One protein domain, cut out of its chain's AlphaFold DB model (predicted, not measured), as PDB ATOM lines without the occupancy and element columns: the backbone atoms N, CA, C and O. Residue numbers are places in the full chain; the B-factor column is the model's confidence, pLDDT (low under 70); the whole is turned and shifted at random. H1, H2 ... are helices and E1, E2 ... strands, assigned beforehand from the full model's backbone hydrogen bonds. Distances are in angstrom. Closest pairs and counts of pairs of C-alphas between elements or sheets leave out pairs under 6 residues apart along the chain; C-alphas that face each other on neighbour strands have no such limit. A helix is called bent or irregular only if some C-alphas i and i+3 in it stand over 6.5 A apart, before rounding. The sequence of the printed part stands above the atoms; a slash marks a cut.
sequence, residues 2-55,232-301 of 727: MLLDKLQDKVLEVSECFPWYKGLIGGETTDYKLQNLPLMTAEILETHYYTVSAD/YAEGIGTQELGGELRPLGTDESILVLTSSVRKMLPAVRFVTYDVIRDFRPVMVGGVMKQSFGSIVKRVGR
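Overview. This is residues 2 to 55 and 232 to 301 of the 727 residues of the protein "N-(2-amino-2-carboxyethyl)-L-glutamate synthase" of Paenibacillus riograndensis SBR5 (UniProt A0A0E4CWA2). An open arch of three helices, H1, H2 and H3, curves round the loop of residues 260 to 269, which joins E2 to E3 in a strongly twisted sheet of four strands. The arch is loosely made, with H1 and H2 meeting at a corner and H3 close to H2; the hairpin of E4 and E5 reaches away from the sheet as an arm, and the short helix H4 sits by the sheet on the side away from that arm. The printed part has 124 residues with four named helices and six named strands, in the order H1 H2 H3 E1 H4 E2 E3 E4 E5 E6; the larger sheet runs E1 E2 E3 E6, E4 and E5 make a second one, and both are antiparallel. The class is mixed, helices and strands, and the whole is compact, with a radius of gyration of the C-alphas of 15.4 A and spans of 40 by 39 by 27 A.

Arrangement. H1, residues 4 to 17, and H2, residues 19 to 24, only just touch, and only at the corner by their tight link, with 3 pairs of C-alphas within 8 A. H1 takes part with residues 14 to 15 alone, and the closest C-alphas, those of Ser 15 and Lys 22, are 5.1 A apart. They run opposite ways at a steep tilt of 58 degrees. H3, residues 42 to 48, is close to H2 but not clearly touching it; their closest C-alphas, those of Trp 20 and His 48, are 7.3 A apart. H1 and H3 are apart. In H3 every O i to N i+4 pair is within hydrogen-bond range, in H1 8 of 10 and in H2 1 of 2. E1, residues 232 to 236, is an edge strand and the antiparallel neighbour of E2, residues 252 to 259, with N 234 and O 256 2.8 A apart. H4, residues 238 to 241, comes between them in the chain and only grazes the sheet; it is too short for an O i to N i+4 pair. E2 and E3, residues 270 to 277, are a hairpin, with N 257 and O 270 2.8 A apart. H1 is near E2 and only grazes the sheet with its residues 4 to 10; H3 is only just on the sheet, with 5 pairs of C-alphas within 10 A, and grazes it with its residues 42 to 45. E3 bends by 72 degrees at residue 273, then runs on into E4, residues 280 to 284, at 86 degrees. E4 and E5, residues 287 to 292, are a hairpin, with N 282 and O 289 2.8 A apart. E5 runs on into E6, residues 294 to 298, at 46 degrees. E6 is the other edge strand, antiparallel to E3, with N 275 and O 297 2.8 A apart.

Along the chain. H1 begins with C-alpha 4 at (-28.579, 16.962, -46.379) and is 19.9 A long; it is irregular, with C-alphas 5 and 8 7.5 A apart. E2 is 21.7 A long, E3 18.2 A and E5 15.9 A. E1 begins with C-alpha 232 at (-22.501, 11.345, -48.308), and E6 ends with C-alpha 298 at (-5.930, 8.661, -58.057).

Size, cuts and confidence. The two C-alphas farthest apart, those of Ser 53 and Gly 286, are 44.9 A apart. Residues 56 to 231 are not printed, and C-alphas 55 and 232 are 27.9 A apart across this cut. The link from H2 to H3, residues 25 to 41, is long. The mean pLDDT of the printed part is 85.8; it is under 70 at residues 2 to 5, 27 to 30, 242 to 244, 246 and 300 to 301.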
ATOM      1  N   MET A   2     -31.399  11.841 -45.331       56.34
ATOM      2  CA  MET A   2     -31.065  12.216 -43.936       56.34
ATOM      3  C   MET A   2     -29.788  13.052 -43.670       56.34
ATOM      4  O   MET A   2     -29.681  13.617 -42.587       56.34
ATOM      5  N   LEU A   3     -28.805  13.117 -44.581       60.22
ATOM      6  CA  LEU A   3     -27.547  13.850 -44.341       60.22
ATOM      7  C   LEU A   3     -27.583  15.303 -44.840       60.22
ATOM      8  O   LEU A   3     -26.997  16.170 -44.202       60.22
ATOM      9  N   LEU A   4     -28.322  15.586 -45.922       60.03
ATOM     10  CA  LEU A   4     -28.579  16.962 -46.379       60.03
ATOM     11  C   LEU A   4     -29.417  17.730 -45.348       60.03
ATOM     12  O   LEU A   4     -29.152  18.902 -45.106       60.03
ATOM     13  N   ASP A   5     -30.331  17.032 -44.670       67.31
ATOM     14  CA  ASP A   5     -31.149  17.594 -43.589       67.31
ATOM     15  C   ASP A   5     -30.310  17.991 -42.357       67.31
ATOM     16  O   ASP A   5     -30.718  18.849 -41.582       67.31
ATOM     17  N   LYS A   6     -29.117  17.397 -42.193       78.69
ATOM     18  CA  LYS A   6     -28.170  17.658 -41.092       78.69
ATOM     19  C   LYS A   6     -26.936  18.454 -41.525       78.69
ATOM     20  O   LYS A   6     -25.985  18.587 -40.756       78.69
ATOM     21  N   LEU A   7     -26.914  18.963 -42.758       86.44
ATOM     22  CA  LEU A   7     -25.758  19.685 -43.289       86.44
ATOM     23  C   LEU A   7     -25.482  20.968 -42.499       86.44
ATOM     24  O   LEU A   7     -24.322  21.260 -42.227       86.44
ATOM     25  N   GLN A   8     -26.533  21.701 -42.117       87.25
ATOM     26  CA  GLN A   8     -26.400  22.938 -41.338       87.25
ATOM     27  C   GLN A   8     -25.703  22.661 -40.003       87.25
ATOM     28  O   GLN A   8     -24.643  23.226 -39.737       87.25
ATOM     29  N   ASP A   9     -26.234  21.712 -39.226       87.81
ATOM     30  CA  ASP A   9     -25.658  21.283 -37.948       87.81
ATOM     31  C   ASP A   9     -24.208  20.830 -38.120       87.81
ATOM     32  O   ASP A   9     -23.341  21.181 -37.321       87.81
ATOM     33  N   LYS A  10     -23.917  20.101 -39.206       89.56
ATOM     34  CA  LYS A  10     -22.562  19.633 -39.477       89.56
ATOM     35  C   LYS A  10     -21.590  20.774 -39.767       89.56
ATOM     36  O   LYS A  10     -20.463  20.754 -39.277       89.56
ATOM     37  N   VAL A  11     -21.997  21.755 -40.568       89.75
ATOM     38  CA  VAL A  11     -21.169  22.928 -40.879       89.75
ATOM     39  C   VAL A  11     -20.932  23.771 -39.629       89.75
ATOM     40  O   VAL A  11     -19.814  24.250 -39.436       89.75
ATOM     41  N   LEU A  12     -21.943  23.912 -38.768       88.81
ATOM     42  CA  LEU A  12     -21.817  24.604 -37.487       88.81
ATOM     43  C   LEU A  12     -20.836  23.877 -36.559       88.81
ATOM     44  O   LEU A  12     -19.867  24.493 -36.121       88.81
ATOM     45  N   GLU A  13     -20.992  22.565 -36.366       90.31
ATOM     46  CA  GLU A  13     -20.079  21.748 -35.552       90.31
ATOM     47  C   GLU A  13     -18.626  21.850 -36.048       90.31
ATOM     48  O   GLU A  13     -17.692  22.039 -35.266       90.31
ATOM     49  N   VAL A  14     -18.417  21.756 -37.365       90.81
ATOM     50  CA  VAL A  14     -17.085  21.886 -37.971       90.81
ATOM     51  C   VAL A  14     -16.531  23.295 -37.776       90.81
ATOM     52  O   VAL A  14     -15.343  23.439 -37.505       90.81
ATOM     53  N   SER A  15     -17.361  24.331 -37.869       90.38
ATOM     54  CA  SER A  15     -16.933  25.720 -37.657       90.38
ATOM     55  C   SER A  15     -16.556  26.005 -36.201       90.38
ATOM     56  O   SER A  15     -15.654  26.805 -35.957       90.38
ATOM     57  N   GLU A  16     -17.209  25.343 -35.242       90.12
ATOM     58  CA  GLU A  16     -16.858  25.398 -33.819       90.12
ATOM     59  C   GLU A  16     -15.535  24.677 -33.536       90.12
ATOM     60  O   GLU A  16     -14.658  25.229 -32.873       90.12
ATOM     61  N   CYS A  17     -15.357  23.469 -34.083       89.69
ATOM     62  CA  CYS A  17     -14.133  22.683 -33.896       89.69
ATOM     63  C   CYS A  17     -12.930  23.272 -34.653       89.69
ATOM     64  O   CYS A  17     -11.785  23.133 -34.222       89.69
ATOM     65  N   PHE A  18     -13.177  23.933 -35.787       92.12
ATOM     66  CA  PHE A  18     -12.159  24.473 -36.683       92.12
ATOM     67  C   PHE A  18     -12.465  25.938 -37.029       92.12
ATOM     68  O   PHE A  18     -12.986  26.223 -38.107       92.12
ATOM     69  N   PRO A  19     -12.079  26.908 -36.176       89.81
ATOM     70  CA  PRO A  19     -12.377  28.326 -36.409       89.81
ATOM     71  C   PRO A  19     -11.865  28.872 -37.752       89.81
ATOM     72  O   PRO A  19     -12.462  29.777 -38.329       89.81
ATOM     73  N   TRP A  20     -10.781  28.304 -38.292       92.31
ATOM     74  CA  TRP A  20     -10.264  28.656 -39.618       92.31
ATOM     75  C   TRP A  20     -11.225  28.269 -40.753       92.31
ATOM     76  O   TRP A  20     -11.278  28.963 -41.766       92.31
ATOM     77  N   TYR A  21     -12.025  27.212 -40.583       91.88
ATOM     78  CA  TYR A  21     -13.021  26.786 -41.564       91.88
ATOM     79  C   TYR A  21     -14.146  27.821 -41.692       91.88
ATOM     80  O   TYR A  21     -14.575  28.127 -42.803       91.88
ATOM     81  N   LYS A  22     -14.539  28.463 -40.580       87.75
ATOM     82  CA  LYS A  22     -15.496  29.585 -40.574       87.75
ATOM     83  C   LYS A  22     -15.037  30.742 -41.470       87.75
ATOM     84  O   LYS A  22     -15.852  31.369 -42.145       87.75
ATOM     85  N   GLY A  23     -13.727  30.998 -41.504       85.94
ATOM     86  CA  GLY A  23     -13.118  31.987 -42.396       85.94
ATOM     87  C   GLY A  23     -13.215  31.611 -43.878       85.94
ATOM     88  O   GLY A  23     -13.429  32.488 -44.709       85.94
ATOM     89  N   LEU A  24     -13.120  30.317 -44.211       88.44
ATOM     90  CA  LEU A  24     -13.209  29.829 -45.595       88.44
ATOM     91  C   LEU A  24     -14.622  29.931 -46.179       88.44
ATOM     92  O   LEU A  24     -14.767  30.131 -47.381       88.44
ATOM     93  N   ILE A  25     -15.654  29.800 -45.345       89.00
ATOM     94  CA  ILE A  25     -17.061  29.832 -45.778       89.00
ATOM     95  C   ILE A  25     -17.697  31.231 -45.719       89.00
ATOM     96  O   ILE A  25     -18.879  31.373 -46.023       89.00
ATOM     97  N   GLY A  26     -16.933  32.271 -45.362       76.44
ATOM     98  CA  GLY A  26     -17.390  33.665 -45.414       76.44
ATOM     99  C   GLY A  26     -18.232  34.147 -44.223       76.44
ATOM    100  O   GLY A  26     -18.896  35.175 -44.345       76.44
ATOM    101  N   GLY A  27     -18.195  33.463 -43.072       68.06
ATOM    102  CA  GLY A  27     -18.909  33.865 -41.847       68.06
ATOM    103  C   GLY A  27     -20.210  33.095 -41.576       68.06
ATOM    104  O   GLY A  27     -20.428  32.024 -42.131       68.06
ATOM    105  N   GLU A  28     -21.055  33.607 -40.668       61.94
ATOM    106  CA  GLU A  28     -22.326  32.964 -40.288       61.94
ATOM    107  C   GLU A  28     -23.408  33.231 -41.335       61.94
ATOM    108  O   GLU A  28     -24.036  34.290 -41.354       61.94
ATOM    109  N   THR A  29     -23.640  32.250 -42.203       63.97
ATOM    110  CA  THR A  29     -24.874  32.170 -42.991       63.97
ATOM    111  C   THR A  29     -25.792  31.111 -42.381       63.97
ATOM    112  O   THR A  29     -25.316  30.164 -41.759       63.97
ATOM    113  N   THR A  30     -27.107  31.275 -42.522       63.97
ATOM    114  CA  THR A  30     -28.111  30.343 -41.973       63.97
ATOM    115  C   THR A  30     -28.620  29.319 -42.993       63.97
ATOM    116  O   THR A  30     -29.464  28.497 -42.648       63.97
ATOM    117  N   ASP A  31     -28.119  29.352 -44.235       78.81
ATOM    118  CA  ASP A  31     -28.527  28.445 -45.317       78.81
ATOM    119  C   ASP A  31     -27.318  27.998 -46.160       78.81
ATOM    120  O   ASP A  31     -27.086  28.460 -47.282       78.81
ATOM    121  N   TYR A  32     -26.502  27.095 -45.606       82.62
ATOM    122  CA  TYR A  32     -25.403  26.476 -46.347       82.62
ATOM    123  C   TYR A  32     -25.923  25.492 -47.403       82.62
ATOM    124  O   TYR A  32     -26.585  24.505 -47.086       82.62
ATOM    125  N   LYS A  33     -25.542  25.698 -48.667       87.38
ATOM    126  CA  LYS A  33     -25.721  24.706 -49.739       87.38
ATOM    127  C   LYS A  33     -24.420  23.961 -49.961       87.38
ATOM    128  O   LYS A  33     -23.395  24.605 -50.165       87.38
ATOM    129  N   LEU A  34     -24.472  22.628 -49.992       88.44
ATOM    130  CA  LEU A  34     -23.278  21.782 -50.106       88.44
ATOM    131  C   LEU A  34     -22.375  22.221 -51.267       88.44
ATOM    132  O   LEU A  34     -21.218  22.535 -51.045       88.44
ATOM    133  N   GLN A  35     -22.925  22.378 -52.469       86.56
ATOM    134  CA  GLN A  35     -22.182  22.809 -53.664       86.56
ATOM    135  C   GLN A  35     -21.438  24.156 -53.534       86.56
ATOM    136  O   GLN A  35     -20.485  24.393 -54.271       86.56
ATOM    137  N   ASN A  36     -21.850  25.022 -52.602       88.31
ATOM    138  CA  ASN A  36     -21.225  26.323 -52.354       88.31
ATOM    139  C   ASN A  36     -20.124  26.256 -51.283       88.31
ATOM    140  O   ASN A  36     -19.413  27.236 -51.078       88.31
ATOM    141  N   LEU A  37     -19.999  25.131 -50.575       92.06
ATOM    142  CA  LEU A  37     -18.967  24.936 -49.566       92.06
ATOM    143  C   LEU A  37     -17.624  24.600 -50.232       92.06
ATOM    144  O   LEU A  37     -17.599  23.930 -51.273       92.06
ATOM    145  N   PRO A  38     -16.502  25.039 -49.639       92.50
ATOM    146  CA  PRO A  38     -15.175  24.794 -50.179       92.50
ATOM    147  C   PRO A  38     -14.857  23.299 -50.204       92.50
ATOM    148  O   PRO A  38     -15.188  22.558 -49.280       92.50
ATOM    149  N   LEU A  39     -14.163  22.862 -51.255       94.31
ATOM    150  CA  LEU A  39     -13.570  21.529 -51.303       94.31
ATOM    151  C   LEU A  39     -12.435  21.454 -50.280       94.31
ATOM    152  O   LEU A  39     -11.493  22.244 -50.342       94.31
ATOM    153  N   MET A  40     -12.484  20.495 -49.359       94.38
ATOM    154  CA  MET A  40     -11.406  20.254 -48.400       94.38
ATOM    155  C   MET A  40     -10.295  19.448 -49.074       94.38
ATOM    156  O   MET A  40     -10.250  18.216 -49.010       94.38
ATOM    157  N   THR A  41      -9.423  20.174 -49.774       90.81
ATOM    158  CA  THR A  41      -8.252  19.648 -50.483       90.81
ATOM    159  C   THR A  41      -7.102  19.330 -49.528       90.81
ATOM    160  O   THR A  41      -7.045  19.804 -48.391       90.81
ATOM    161  N   ALA A  42      -6.131  18.548 -50.005       84.44
ATOM    162  CA  ALA A  42      -4.909  18.272 -49.257       84.44
ATOM    163  C   ALA A  42      -4.146  19.558 -48.890       84.44
ATOM    164  O   ALA A  42      -3.630  19.634 -47.785       84.44
ATOM    165  N   GLU A  43      -4.129  20.562 -49.769       84.25
ATOM    166  CA  GLU A  43      -3.447  21.847 -49.549       84.25
ATOM    167  C   GLU A  43      -4.055  22.630 -48.373       84.25
ATOM    168  O   GLU A  43      -3.339  23.084 -47.477       84.25
ATOM    169  N   ILE A  44      -5.390  22.713 -48.319       89.44
ATOM    170  CA  ILE A  44      -6.113  23.361 -47.213       89.44
ATOM    171  C   ILE A  44      -5.840  22.617 -45.902       89.44
ATOM    172  O   ILE A  44      -5.496  23.225 -44.888       89.44
ATOM    173  N   LEU A  45      -5.946  21.288 -45.921       89.94
ATOM    174  CA  LEU A  45      -5.743  20.470 -44.729       89.94
ATOM    175  C   LEU A  45      -4.281  20.453 -44.266       89.94
ATOM    176  O   LEU A  45      -4.037  20.399 -43.066       89.94
ATOM    177  N   GLU A  46      -3.295  20.525 -45.160       85.50
ATOM    178  CA  GLU A  46      -1.881  20.662 -44.781       85.50
ATOM    179  C   GLU A  46      -1.602  22.003 -44.107       85.50
ATOM    180  O   GLU A  46      -0.890  22.049 -43.099       85.50
ATOM    181  N   THR A  47      -2.223  23.066 -44.614       85.88
ATOM    182  CA  THR A  47      -2.092  24.417 -44.064       85.88
ATOM    183  C   THR A  47      -2.729  24.527 -42.679       85.88
ATOM    184  O   THR A  47      -2.142  25.132 -41.785       85.88
ATOM    185  N   HIS A  48      -3.909  23.929 -42.481       89.38
ATOM    186  CA  HIS A  48      -4.743  24.229 -41.312       89.38
ATOM    187  C   HIS A  48      -4.989  23.075 -40.331       89.38
ATOM    188  O   HIS A  48      -5.429  23.333 -39.213       89.38
ATOM    189  N   TYR A  49      -4.744  21.815 -40.707       90.62
ATOM    190  CA  TYR A  49      -5.131  20.649 -39.899       90.62
ATOM    191  C   TYR A  49      -3.969  19.678 -39.638       90.62
ATOM    192  O   TYR A  49      -3.613  19.434 -38.487       90.62
ATOM    193  N   TYR A  50      -3.321  19.146 -40.679       85.44
ATOM    194  CA  TYR A  50      -2.329  18.069 -40.541       85.44
ATOM    195  C   TYR A  50      -1.042  18.479 -39.811       85.44
ATOM    196  O   TYR A  50      -0.272  17.605 -39.400       85.44
ATOM    197  N   THR A  51      -0.776  19.781 -39.701       77.50
ATOM    198  CA  THR A  51       0.434  20.357 -39.093       77.50
ATOM    199  C   THR A  51       0.212  20.884 -37.674       77.50
ATOM    200  O   THR A  51       1.179  21.283 -37.026       77.50
ATOM    201  N   VAL A  52      -1.026  20.850 -37.173       80.06
ATOM    202  CA  VAL A  52      -1.381  21.327 -35.831       80.06
ATOM    203  C   VAL A  52      -0.873  20.352 -34.762       80.06
ATOM    204  O   VAL A  52      -0.879  19.132 -34.950       80.06
ATOM    205  N   SER A  53      -0.404  20.891 -33.634       75.38
ATOM    206  CA  SER A  53      -0.003  20.097 -32.467       75.38
ATOM    207  C   SER A  53      -1.191  19.325 -31.896       75.38
ATOM    208  O   SER A  53      -2.293  19.857 -31.801       75.38
ATOM    209  N   ALA A  54      -0.958  18.075 -31.498       71.06
ATOM    210  CA  ALA A  54      -2.003  17.230 -30.936       71.06
ATOM    211  C   ALA A  54      -2.486  17.756 -29.580       71.06
ATOM    212  O   ALA A  54      -1.668  18.005 -28.693       71.06
ATOM    213  N   ASP A  55      -3.805  17.853 -29.412       78.38
ATOM    214  CA  ASP A  55      -4.415  17.919 -28.088       78.38
ATOM    215  C   ASP A  55      -4.166  16.573 -27.373       78.38
ATOM    216  O   ASP A  55      -4.500  15.526 -27.939       78.38
ATOM    217  N   TYR A 232     -21.927  10.780 -47.096       94.62
ATOM    218  CA  TYR A 232     -22.501  11.345 -48.308       94.62
ATOM    219  C   TYR A 232     -21.386  11.597 -49.316       94.62
ATOM    220  O   TYR A 232     -20.332  12.118 -48.954       94.62
ATOM    221  N   ALA A 233     -21.621  11.228 -50.569       95.56
ATOM    222  CA  ALA A 233     -20.633  11.321 -51.633       95.56
ATOM    223  C   ALA A 233     -21.063  12.293 -52.739       95.56
ATOM    224  O   ALA A 233     -22.241  12.403 -53.078       95.56
ATOM    225  N   GLU A 234     -20.087  12.952 -53.346       95.25
ATOM    226  CA  GLU A 234     -20.201  13.713 -54.586       95.25
ATOM    227  C   GLU A 234     -19.152  13.181 -55.571       95.25
ATOM    228  O   GLU A 234     -18.057  12.782 -55.168       95.25
ATOM    229  N   GLY A 235     -19.491  13.192 -56.858       94.50
ATOM    230  CA  GLY A 235     -18.538  12.982 -57.941       94.50
ATOM    231  C   GLY A 235     -18.283  14.312 -58.637       94.50
ATOM    232  O   GLY A 235     -19.222  14.875 -59.197       94.50
ATOM    233  N   ILE A 236     -17.045  14.809 -58.599       93.50
ATOM    234  CA  ILE A 236     -16.667  16.088 -59.228       93.50
ATOM    235  C   ILE A 236     -15.726  15.892 -60.420       93.50
ATOM    236  O   ILE A 236     -14.998  14.894 -60.506       93.50
ATOM    237  N   GLY A 237     -15.717  16.866 -61.328       91.12
ATOM    238  CA  GLY A 237     -14.761  16.933 -62.434       91.12
ATOM    239  C   GLY A 237     -13.384  17.441 -61.990       91.12
ATOM    240  O   GLY A 237     -13.228  18.065 -60.941       91.12
ATOM    241  N   THR A 238     -12.351  17.227 -62.810       86.44
ATOM    242  CA  THR A 238     -11.002  17.749 -62.514       86.44
ATOM    243  C   THR A 238     -10.909  19.267 -62.613       86.44
ATOM    244  O   THR A 238     -10.033  19.851 -61.975       86.44
ATOM    245  N   GLN A 239     -11.827  19.920 -63.338       85.31
ATOM    246  CA  GLN A 239     -11.875  21.382 -63.423       85.31
ATOM    247  C   GLN A 239     -12.196  22.030 -62.066       85.31
ATOM    248  O   GLN A 239     -11.742  23.139 -61.797       85.31
ATOM    249  N   GLU A 240     -12.931  21.333 -61.197       87.31
ATOM    250  CA  GLU A 240     -13.368  21.851 -59.894       87.31
ATOM    251  C   GLU A 240     -12.251  21.860 -58.837       87.31
ATOM    252  O   GLU A 240     -12.301  22.653 -57.902       87.31
ATOM    253  N   LEU A 241     -11.213  21.025 -58.983       81.56
ATOM    254  CA  LEU A 241     -10.065  20.994 -58.061       81.56
ATOM    255  C   LEU A 241      -9.029  22.099 -58.313       81.56
ATOM    256  O   LEU A 241      -8.163  22.325 -57.468       81.56
ATOM    257  N   GLY A 242      -9.096  22.769 -59.466       67.75
ATOM    258  CA  GLY A 242      -8.093  23.734 -59.907       67.75
ATOM    259  C   GLY A 242      -6.754  23.104 -60.338       67.75
ATOM    260  O   GLY A 242      -6.402  21.976 -59.992       67.75
ATOM    261  N   GLY A 243      -5.971  23.865 -61.111       63.03
ATOM    262  CA  GLY A 243      -4.679  23.431 -61.660       63.03
ATOM    263  C   GLY A 243      -4.759  22.636 -62.970       63.03
ATOM    264  O   GLY A 243      -5.833  22.264 -63.424       63.03
ATOM    265  N   GLU A 244      -3.602  22.374 -63.590       62.94
ATOM    266  CA  GLU A 244      -3.480  21.616 -64.849       62.94
ATOM    267  C   GLU A 244      -3.668  20.095 -64.638       62.94
ATOM    268  O   GLU A 244      -2.772  19.286 -64.892       62.94
ATOM    269  N   LEU A 245      -4.828  19.679 -64.115       70.31
ATOM    270  CA  LEU A 245      -5.222  18.269 -64.041       70.31
ATOM    271  C   LEU A 245      -5.919  17.846 -65.340       70.31
ATOM    272  O   LEU A 245      -6.699  18.595 -65.925       70.31
ATOM    273  N   ARG A 246      -5.636  16.625 -65.803       69.69
ATOM    274  CA  ARG A 246      -6.225  16.095 -67.043       69.69
ATOM    275  C   ARG A 246      -7.733  15.846 -66.882       69.69
ATOM    276  O   ARG A 246      -8.166  15.548 -65.772       69.69
ATOM    277  N   PRO A 247      -8.530  15.910 -67.961       79.44
ATOM    278  CA  PRO A 247      -9.926  15.474 -67.933       79.44
ATOM    279  C   PRO A 247     -10.066  13.998 -67.529       79.44
ATOM    280  O   PRO A 247      -9.183  13.189 -67.817       79.44
ATOM    281  N   LEU A 248     -11.171  13.660 -66.863       84.12
ATOM    282  CA  LEU A 248     -11.534  12.279 -66.520       84.12
ATOM    283  C   LEU A 248     -12.212  11.578 -67.709       84.12
ATOM    284  O   LEU A 248     -12.693  12.246 -68.628       84.12
ATOM    285  N   GLY A 249     -12.236  10.242 -67.699       79.00
ATOM    286  CA  GLY A 249     -12.968   9.455 -68.691       79.00
ATOM    287  C   GLY A 249     -14.488   9.620 -68.579       79.00
ATOM    288  O   GLY A 249     -15.007  10.177 -67.612       79.00
ATOM    289  N   THR A 250     -15.221   9.121 -69.576       77.69
ATOM    290  CA  THR A 250     -16.688   9.056 -69.522       77.69
ATOM    291  C   THR A 250     -17.119   8.198 -68.324       77.69
ATOM    292  O   THR A 250     -16.546   7.135 -68.095       77.69
ATOM    293  N   ASP A 251     -18.084   8.683 -67.540       88.56
ATOM    294  CA  ASP A 251     -18.572   8.084 -66.282       88.56
ATOM    295  C   ASP A 251     -17.556   8.001 -65.122       88.56
ATOM    296  O   ASP A 251     -17.814   7.323 -64.122       88.56
ATOM    297  N   GLU A 252     -16.420   8.702 -65.219       92.25
ATOM    298  CA  GLU A 252     -15.449   8.855 -64.132       92.25
ATOM    299  C   GLU A 252     -15.653  10.172 -63.371       92.25
ATOM    300  O   GLU A 252     -15.909  11.226 -63.953       92.25
ATOM    301  N   SER A 253     -15.488  10.133 -62.051       94.88
ATOM    302  CA  SER A 253     -15.550  11.322 -61.197       94.88
ATOM    303  C   SER A 253     -14.602  11.204 -60.009       94.88
ATOM    304  O   SER A 253     -14.290  10.101 -59.560       94.88
ATOM    305  N   ILE A 254     -14.108  12.330 -59.499       94.19
ATOM    306  CA  ILE A 254     -13.329  12.351 -58.257       94.19
ATOM    307  C   ILE A 254     -14.290  12.254 -57.085       94.19
ATOM    308  O   ILE A 254     -15.217  13.056 -56.973       94.19
ATOM    309  N   LEU A 255     -14.023  11.313 -56.188       95.81
ATOM    310  CA  LEU A 255     -14.833  11.107 -55.005       95.81
ATOM    311  C   LEU A 255     -14.562  12.191 -53.955       95.81
ATOM    312  O   LEU A 255     -13.451  12.329 -53.426       95.81
ATOM    313  N   VAL A 256     -15.614  12.925 -53.617       96.31
ATOM    314  CA  VAL A 256     -15.653  13.932 -52.557       96.31
ATOM    315  C   VAL A 256     -16.648  13.483 -51.495       96.31
ATOM    316  O   VAL A 256     -17.737  13.017 -51.816       96.31
ATOM    317  N   LEU A 257     -16.269  13.578 -50.222       96.38
ATOM    318  CA  LEU A 257     -17.016  12.991 -49.113       96.38
ATOM    319  C   LEU A 257     -17.429  14.033 -48.082       96.38
ATOM    320  O   LEU A 257     -16.632  14.862 -47.656       96.38
ATOM    321  N   THR A 258     -18.656  13.912 -47.597       95.12
ATOM    322  CA  THR A 258     -19.111  14.560 -46.370       95.12
ATOM    323  C   THR A 258     -19.466  13.484 -45.352       95.12
ATOM    324  O   THR A 258     -20.290  12.613 -45.626       95.12
ATOM    325  N   SER A 259     -18.829  13.525 -44.182       93.94
ATOM    326  CA  SER A 259     -19.111  12.605 -43.078       93.94
ATOM    327  C   SER A 259     -19.963  13.301 -42.026       93.94
ATOM    328  O   SER A 259     -19.575  14.343 -41.506       93.94
ATOM    329  N   SER A 260     -21.095  12.705 -41.654       90.06
ATOM    330  CA  SER A 260     -21.928  13.228 -40.564       90.06
ATOM    331  C   SER A 260     -21.425  12.856 -39.173       90.06
ATOM    332  O   SER A 260     -21.972  13.350 -38.198       90.06
ATOM    333  N   VAL A 261     -20.440  11.960 -39.068       89.56
ATOM    334  CA  VAL A 261     -20.013  11.373 -37.783       89.56
ATOM    335  C   VAL A 261     -18.602  11.775 -37.362       89.56
ATOM    336  O   VAL A 261     -18.260  11.611 -36.198       89.56
ATOM    337  N   ARG A 262     -17.779  12.297 -38.285       92.56
ATOM    338  CA  ARG A 262     -16.401  12.720 -37.994       92.56
ATOM    339  C   ARG A 262     -16.360  14.136 -37.442       92.56
ATOM    340  O   ARG A 262     -16.499  15.088 -38.203       92.56
ATOM    341  N   LYS A 263     -16.142  14.273 -36.141       91.44
ATOM    342  CA  LYS A 263     -16.049  15.548 -35.425       91.44
ATOM    343  C   LYS A 263     -14.658  16.160 -35.521       91.44
ATOM    344  O   LYS A 263     -14.516  17.286 -35.981       91.44
ATOM    345  N   MET A 264     -13.613  15.392 -35.196       92.94
ATOM    346  CA  MET A 264     -12.224  15.881 -35.194       92.94
ATOM    347  C   MET A 264     -11.540  15.830 -36.569       92.94
ATOM    348  O   MET A 264     -10.319  15.706 -36.666       92.94
ATOM    349  N   LEU A 265     -12.314  15.972 -37.643       92.81
ATOM    350  CA  LEU A 265     -11.854  16.253 -39.001       92.81
ATOM    351  C   LEU A 265     -12.909  17.157 -39.662       92.81
ATOM    352  O   LEU A 265     -14.094  16.841 -39.547       92.81
ATOM    353  N   PRO A 266     -12.532  18.224 -40.393       92.25
ATOM    354  CA  PRO A 266     -13.468  19.035 -41.172       92.25
ATOM    355  C   PRO A 266     -13.939  18.254 -42.412       92.25
ATOM    356  O   PRO A 266     -13.606  18.565 -43.552       92.25
ATOM    357  N   ALA A 267     -14.675  17.169 -42.186       92.44
ATOM    358  CA  ALA A 267     -15.102  16.201 -43.186       92.44
ATOM    359  C   ALA A 267     -16.349  16.684 -43.942       92.44
ATOM    360  O   ALA A 267     -17.348  15.971 -44.017       92.44
ATOM    361  N   VAL A 268     -16.297  17.906 -44.472       94.06
ATOM    362  CA  VAL A 268     -17.327  18.508 -45.324       94.06
ATOM    363  C   VAL A 268     -16.688  18.752 -46.679       94.06
ATOM    364  O   VAL A 268     -15.715  19.490 -46.778       94.06
ATOM    365  N   ARG A 269     -17.182  18.059 -47.708       94.88
ATOM    366  CA  ARG A 269     -16.564  18.009 -49.045       94.88
ATOM    367  C   ARG A 269     -15.062  17.685 -49.027       94.88
ATOM    368  O   ARG A 269     -14.260  18.297 -49.730       94.88
ATOM    369  N   PHE A 270     -14.678  16.696 -48.226       95.44
ATOM    370  CA  PHE A 270     -13.340  16.112 -48.190       95.44
ATOM    371  C   PHE A 270     -12.978  15.459 -49.524       95.44
ATOM    372  O   PHE A 270     -13.625  14.505 -49.955       95.44
ATOM    373  N   VAL A 271     -11.915  15.944 -50.164       93.75
ATOM    374  CA  VAL A 271     -11.440  15.406 -51.441       93.75
ATOM    375  C   VAL A 271     -10.593  14.162 -51.183       93.75
ATOM    376  O   VAL A 271      -9.473  14.250 -50.677       93.75
ATOM    377  N   THR A 272     -11.099  12.988 -51.569       91.06
ATOM    378  CA  THR A 272     -10.344  11.728 -51.421       91.06
ATOM    379  C   THR A 272      -9.199  11.624 -52.419       91.06
ATOM    380  O   THR A 272      -8.192  10.978 -52.125       91.06
ATOM    381  N   TYR A 273      -9.349  12.294 -53.568       88.75
ATOM    382  CA  TYR A 273      -8.526  12.178 -54.772       88.75
ATOM    383  C   TYR A 273      -8.643  10.841 -55.510       88.75
ATOM    384  O   TYR A 273      -8.026  10.687 -56.566       88.75
ATOM    385  N   ASP A 274      -9.430   9.898 -54.997       89.25
ATOM    386  CA  ASP A 274      -9.715   8.640 -55.672       89.25
ATOM    387  C   ASP A 274     -10.770   8.890 -56.761       89.25
ATOM    388  O   ASP A 274     -11.776   9.569 -56.544       89.25
ATOM    389  N   VAL A 275     -10.509   8.384 -57.962       90.00
ATOM    390  CA  VAL A 275     -11.418   8.450 -59.107       90.00
ATOM    391  C   VAL A 275     -12.270   7.196 -59.098       90.00
ATOM    392  O   VAL A 275     -11.743   6.081 -59.104       90.00
ATOM    393  N   ILE A 276     -13.583   7.389 -59.109       93.56
ATOM    394  CA  ILE A 276     -14.582   6.329 -59.162       93.56
ATOM    395  C   ILE A 276     -15.275   6.302 -60.523       93.56
ATOM    396  O   ILE A 276     -15.410   7.339 -61.174       93.56
ATOM    397  N   ARG A 277     -15.739   5.120 -60.930       93.12
ATOM    398  CA  ARG A 277     -16.520   4.899 -62.157       93.12
ATOM    399  C   ARG A 277     -17.929   4.404 -61.825       93.12
ATOM    400  O   ARG A 277     -18.099   3.665 -60.854       93.12
ATOM    401  N   ASP A 278     -18.917   4.782 -62.642       94.19
ATOM    402  CA  ASP A 278     -20.330   4.374 -62.497       94.19
ATOM    403  C   ASP A 278     -20.923   4.795 -61.136       94.19
ATOM    404  O   ASP A 278     -21.452   3.989 -60.367       94.19
ATOM    405  N   PHE A 279     -20.774   6.083 -60.804       97.25
ATOM    406  CA  PHE A 279     -21.350   6.675 -59.597       97.25
ATOM    407  C   PHE A 279     -22.852   6.915 -59.776       97.25
ATOM    408  O   PHE A 279     -23.273   7.786 -60.537       97.25
ATOM    409  N   ARG A 280     -23.679   6.147 -59.061       94.88
ATOM    410  CA  ARG A 280     -25.144   6.253 -59.125       94.88
ATOM    411  C   ARG A 280     -25.814   5.707 -57.866       94.88
ATOM    412  O   ARG A 280     -25.233   4.865 -57.179       94.88
ATOM    413  N   PRO A 281     -27.034   6.146 -57.525       94.19
ATOM    414  CA  PRO A 281     -27.760   5.568 -56.405       94.19
ATOM    415  C   PRO A 281     -28.405   4.219 -56.773       94.19
ATOM    416  O   PRO A 281     -28.760   3.976 -57.927       94.19
ATOM    417  N   VAL A 282     -28.580   3.351 -55.777       95.50
ATOM    418  CA  VAL A 282     -29.202   2.023 -55.889       95.50
ATOM    419  C   VAL A 282     -30.104   1.732 -54.692       95.50
ATOM    420  O   VAL A 282     -29.905   2.268 -53.603       95.50
ATOM    421  N   MET A 283     -31.091   0.859 -54.886       92.25
ATOM    422  CA  MET A 283     -31.978   0.400 -53.817       92.25
ATOM    423  C   MET A 283     -31.321  -0.729 -53.018       92.25
ATOM    424  O   MET A 283     -31.024  -1.784 -53.573       92.25
ATOM    425  N   VAL A 284     -31.146  -0.533 -51.711       88.00
ATOM    426  CA  VAL A 284     -30.635  -1.541 -50.770       88.00
ATOM    427  C   VAL A 284     -31.619  -1.656 -49.612       88.00
ATOM    428  O   VAL A 284     -31.840  -0.683 -48.895       88.00
ATOM    429  N   GLY A 285     -32.255  -2.819 -49.447       84.12
ATOM    430  CA  GLY A 285     -33.217  -3.044 -48.357       84.12
ATOM    431  C   GLY A 285     -34.381  -2.042 -48.334       84.12
ATOM    432  O   GLY A 285     -34.809  -1.626 -47.264       84.12
ATOM    433  N   GLY A 286     -34.854  -1.592 -49.504       85.06
ATOM    434  CA  GLY A 286     -35.929  -0.596 -49.610       85.06
ATOM    435  C   GLY A 286     -35.483   0.865 -49.454       85.06
ATOM    436  O   GLY A 286     -36.316   1.762 -49.542       85.06
ATOM    437  N   VAL A 287     -34.186   1.128 -49.266       87.06
ATOM    438  CA  VAL A 287     -33.624   2.476 -49.092       87.06
ATOM    439  C   VAL A 287     -32.693   2.817 -50.254       87.06
ATOM    440  O   VAL A 287     -31.827   2.024 -50.619       87.06
ATOM    441  N   MET A 288     -32.832   4.022 -50.814       90.69
ATOM    442  CA  MET A 288     -31.880   4.536 -51.805       90.69
ATOM    443  C   MET A 288     -30.541   4.869 -51.142       90.69
ATOM    444  O   MET A 288     -30.464   5.774 -50.307       90.69
ATOM    445  N   LYS A 289     -29.482   4.167 -51.545       93.12
ATOM    446  CA  LYS A 289     -28.095   4.395 -51.120       93.12
ATOM    447  C   LYS A 289     -27.233   4.832 -52.300       93.12
ATOM    448  O   LYS A 289     -27.451   4.398 -53.426       93.12
ATOM    449  N   GLN A 290     -26.249   5.695 -52.052       96.06
ATOM    450  CA  GLN A 290     -25.244   6.033 -53.063       96.06
ATOM    451  C   GLN A 290     -24.333   4.821 -53.297       96.06
ATOM    452  O   GLN A 290     -24.067   4.050 -52.370       96.06
ATOM    453  N   SER A 291     -23.845   4.663 -54.524       97.31
ATOM    454  CA  SER A 291     -22.938   3.576 -54.886       97.31
ATOM    455  C   SER A 291     -21.999   3.970 -56.017       97.31
ATOM    456  O   SER A 291     -22.250   4.947 -56.724       97.31
ATOM    457  N   PHE A 292     -20.932   3.198 -56.191       96.94
ATOM    458  CA  PHE A 292     -20.034   3.291 -57.339       96.94
ATOM    459  C   PHE A 292     -19.570   1.900 -57.777       96.94
ATOM    460  O   PHE A 292     -19.535   0.968 -56.971       96.94
ATOM    461  N   GLY A 293     -19.227   1.745 -59.053       92.25
ATOM    462  CA  GLY A 293     -18.792   0.464 -59.612       92.25
ATOM    463  C   GLY A 293     -17.376   0.078 -59.183       92.25
ATOM    464  O   GLY A 293     -17.162  -1.025 -58.689       92.25
ATOM    465  N   SER A 294     -16.410   0.982 -59.351       88.06
ATOM    466  CA  SER A 294     -14.991   0.720 -59.061       88.06
ATOM    467  C   SER A 294     -14.212   1.995 -58.735       88.06
ATOM    468  O   SER A 294     -14.641   3.095 -59.085       88.06
ATOM    469  N   ILE A 295     -13.062   1.832 -58.072       86.12
ATOM    470  CA  ILE A 295     -12.022   2.863 -57.933       86.12
ATOM    471  C   ILE A 295     -10.945   2.559 -58.971       86.12
ATOM    472  O   ILE A 295     -10.370   1.472 -58.960       86.12
ATOM    473  N   VAL A 296     -10.690   3.510 -59.866       79.00
ATOM    474  CA  VAL A 296      -9.878   3.278 -61.072       79.00
ATOM    475  C   VAL A 296      -8.479   3.878 -60.963       79.00
ATOM    476  O   VAL A 296      -7.496   3.229 -61.291       79.00
ATOM    477  N   LYS A 297      -8.343   5.111 -60.470       76.81
ATOM    478  CA  LYS A 297      -7.045   5.794 -60.329       76.81
ATOM    479  C   LYS A 297      -7.106   6.850 -59.240       76.81
ATOM    480  O   LYS A 297      -8.174   7.110 -58.695       76.81
ATOM    481  N   ARG A 298      -5.980   7.495 -58.944       76.38
ATOM    482  CA  ARG A 298      -5.930   8.661 -58.057       76.38
ATOM    483  C   ARG A 298      -5.402   9.870 -58.828       76.38
ATOM    484  O   ARG A 298      -4.496   9.738 -59.648       76.38
ATOM    485  N   VAL A 299      -5.958  11.055 -58.591       74.25
ATOM    486  CA  VAL A 299      -5.538  12.307 -59.258       74.25
ATOM    487  C   VAL A 299      -4.959  13.303 -58.259       74.25
ATOM    488  O   VAL A 299      -5.365  13.326 -57.111       74.25
ATOM    489  N   GLY A 300      -3.978  14.122 -58.642       63.38
ATOM    490  CA  GLY A 300      -3.361  15.077 -57.715       63.38
ATOM    491  C   GLY A 300      -1.980  15.562 -58.155       63.38
ATOM    492  O   GLY A 300      -1.306  14.908 -58.951       63.38
ATOM    493  N   ARG A 301      -1.569  16.727 -57.632       50.81
ATOM    494  CA  ARG A 301      -0.267  17.364 -57.918       50.81
ATOM    495  C   ARG A 301       0.911  16.647 -57.249       50.81
ATOM    496  O   ARG A 301       1.994  16.598 -57.819       50.81
TER     497      ARG A 301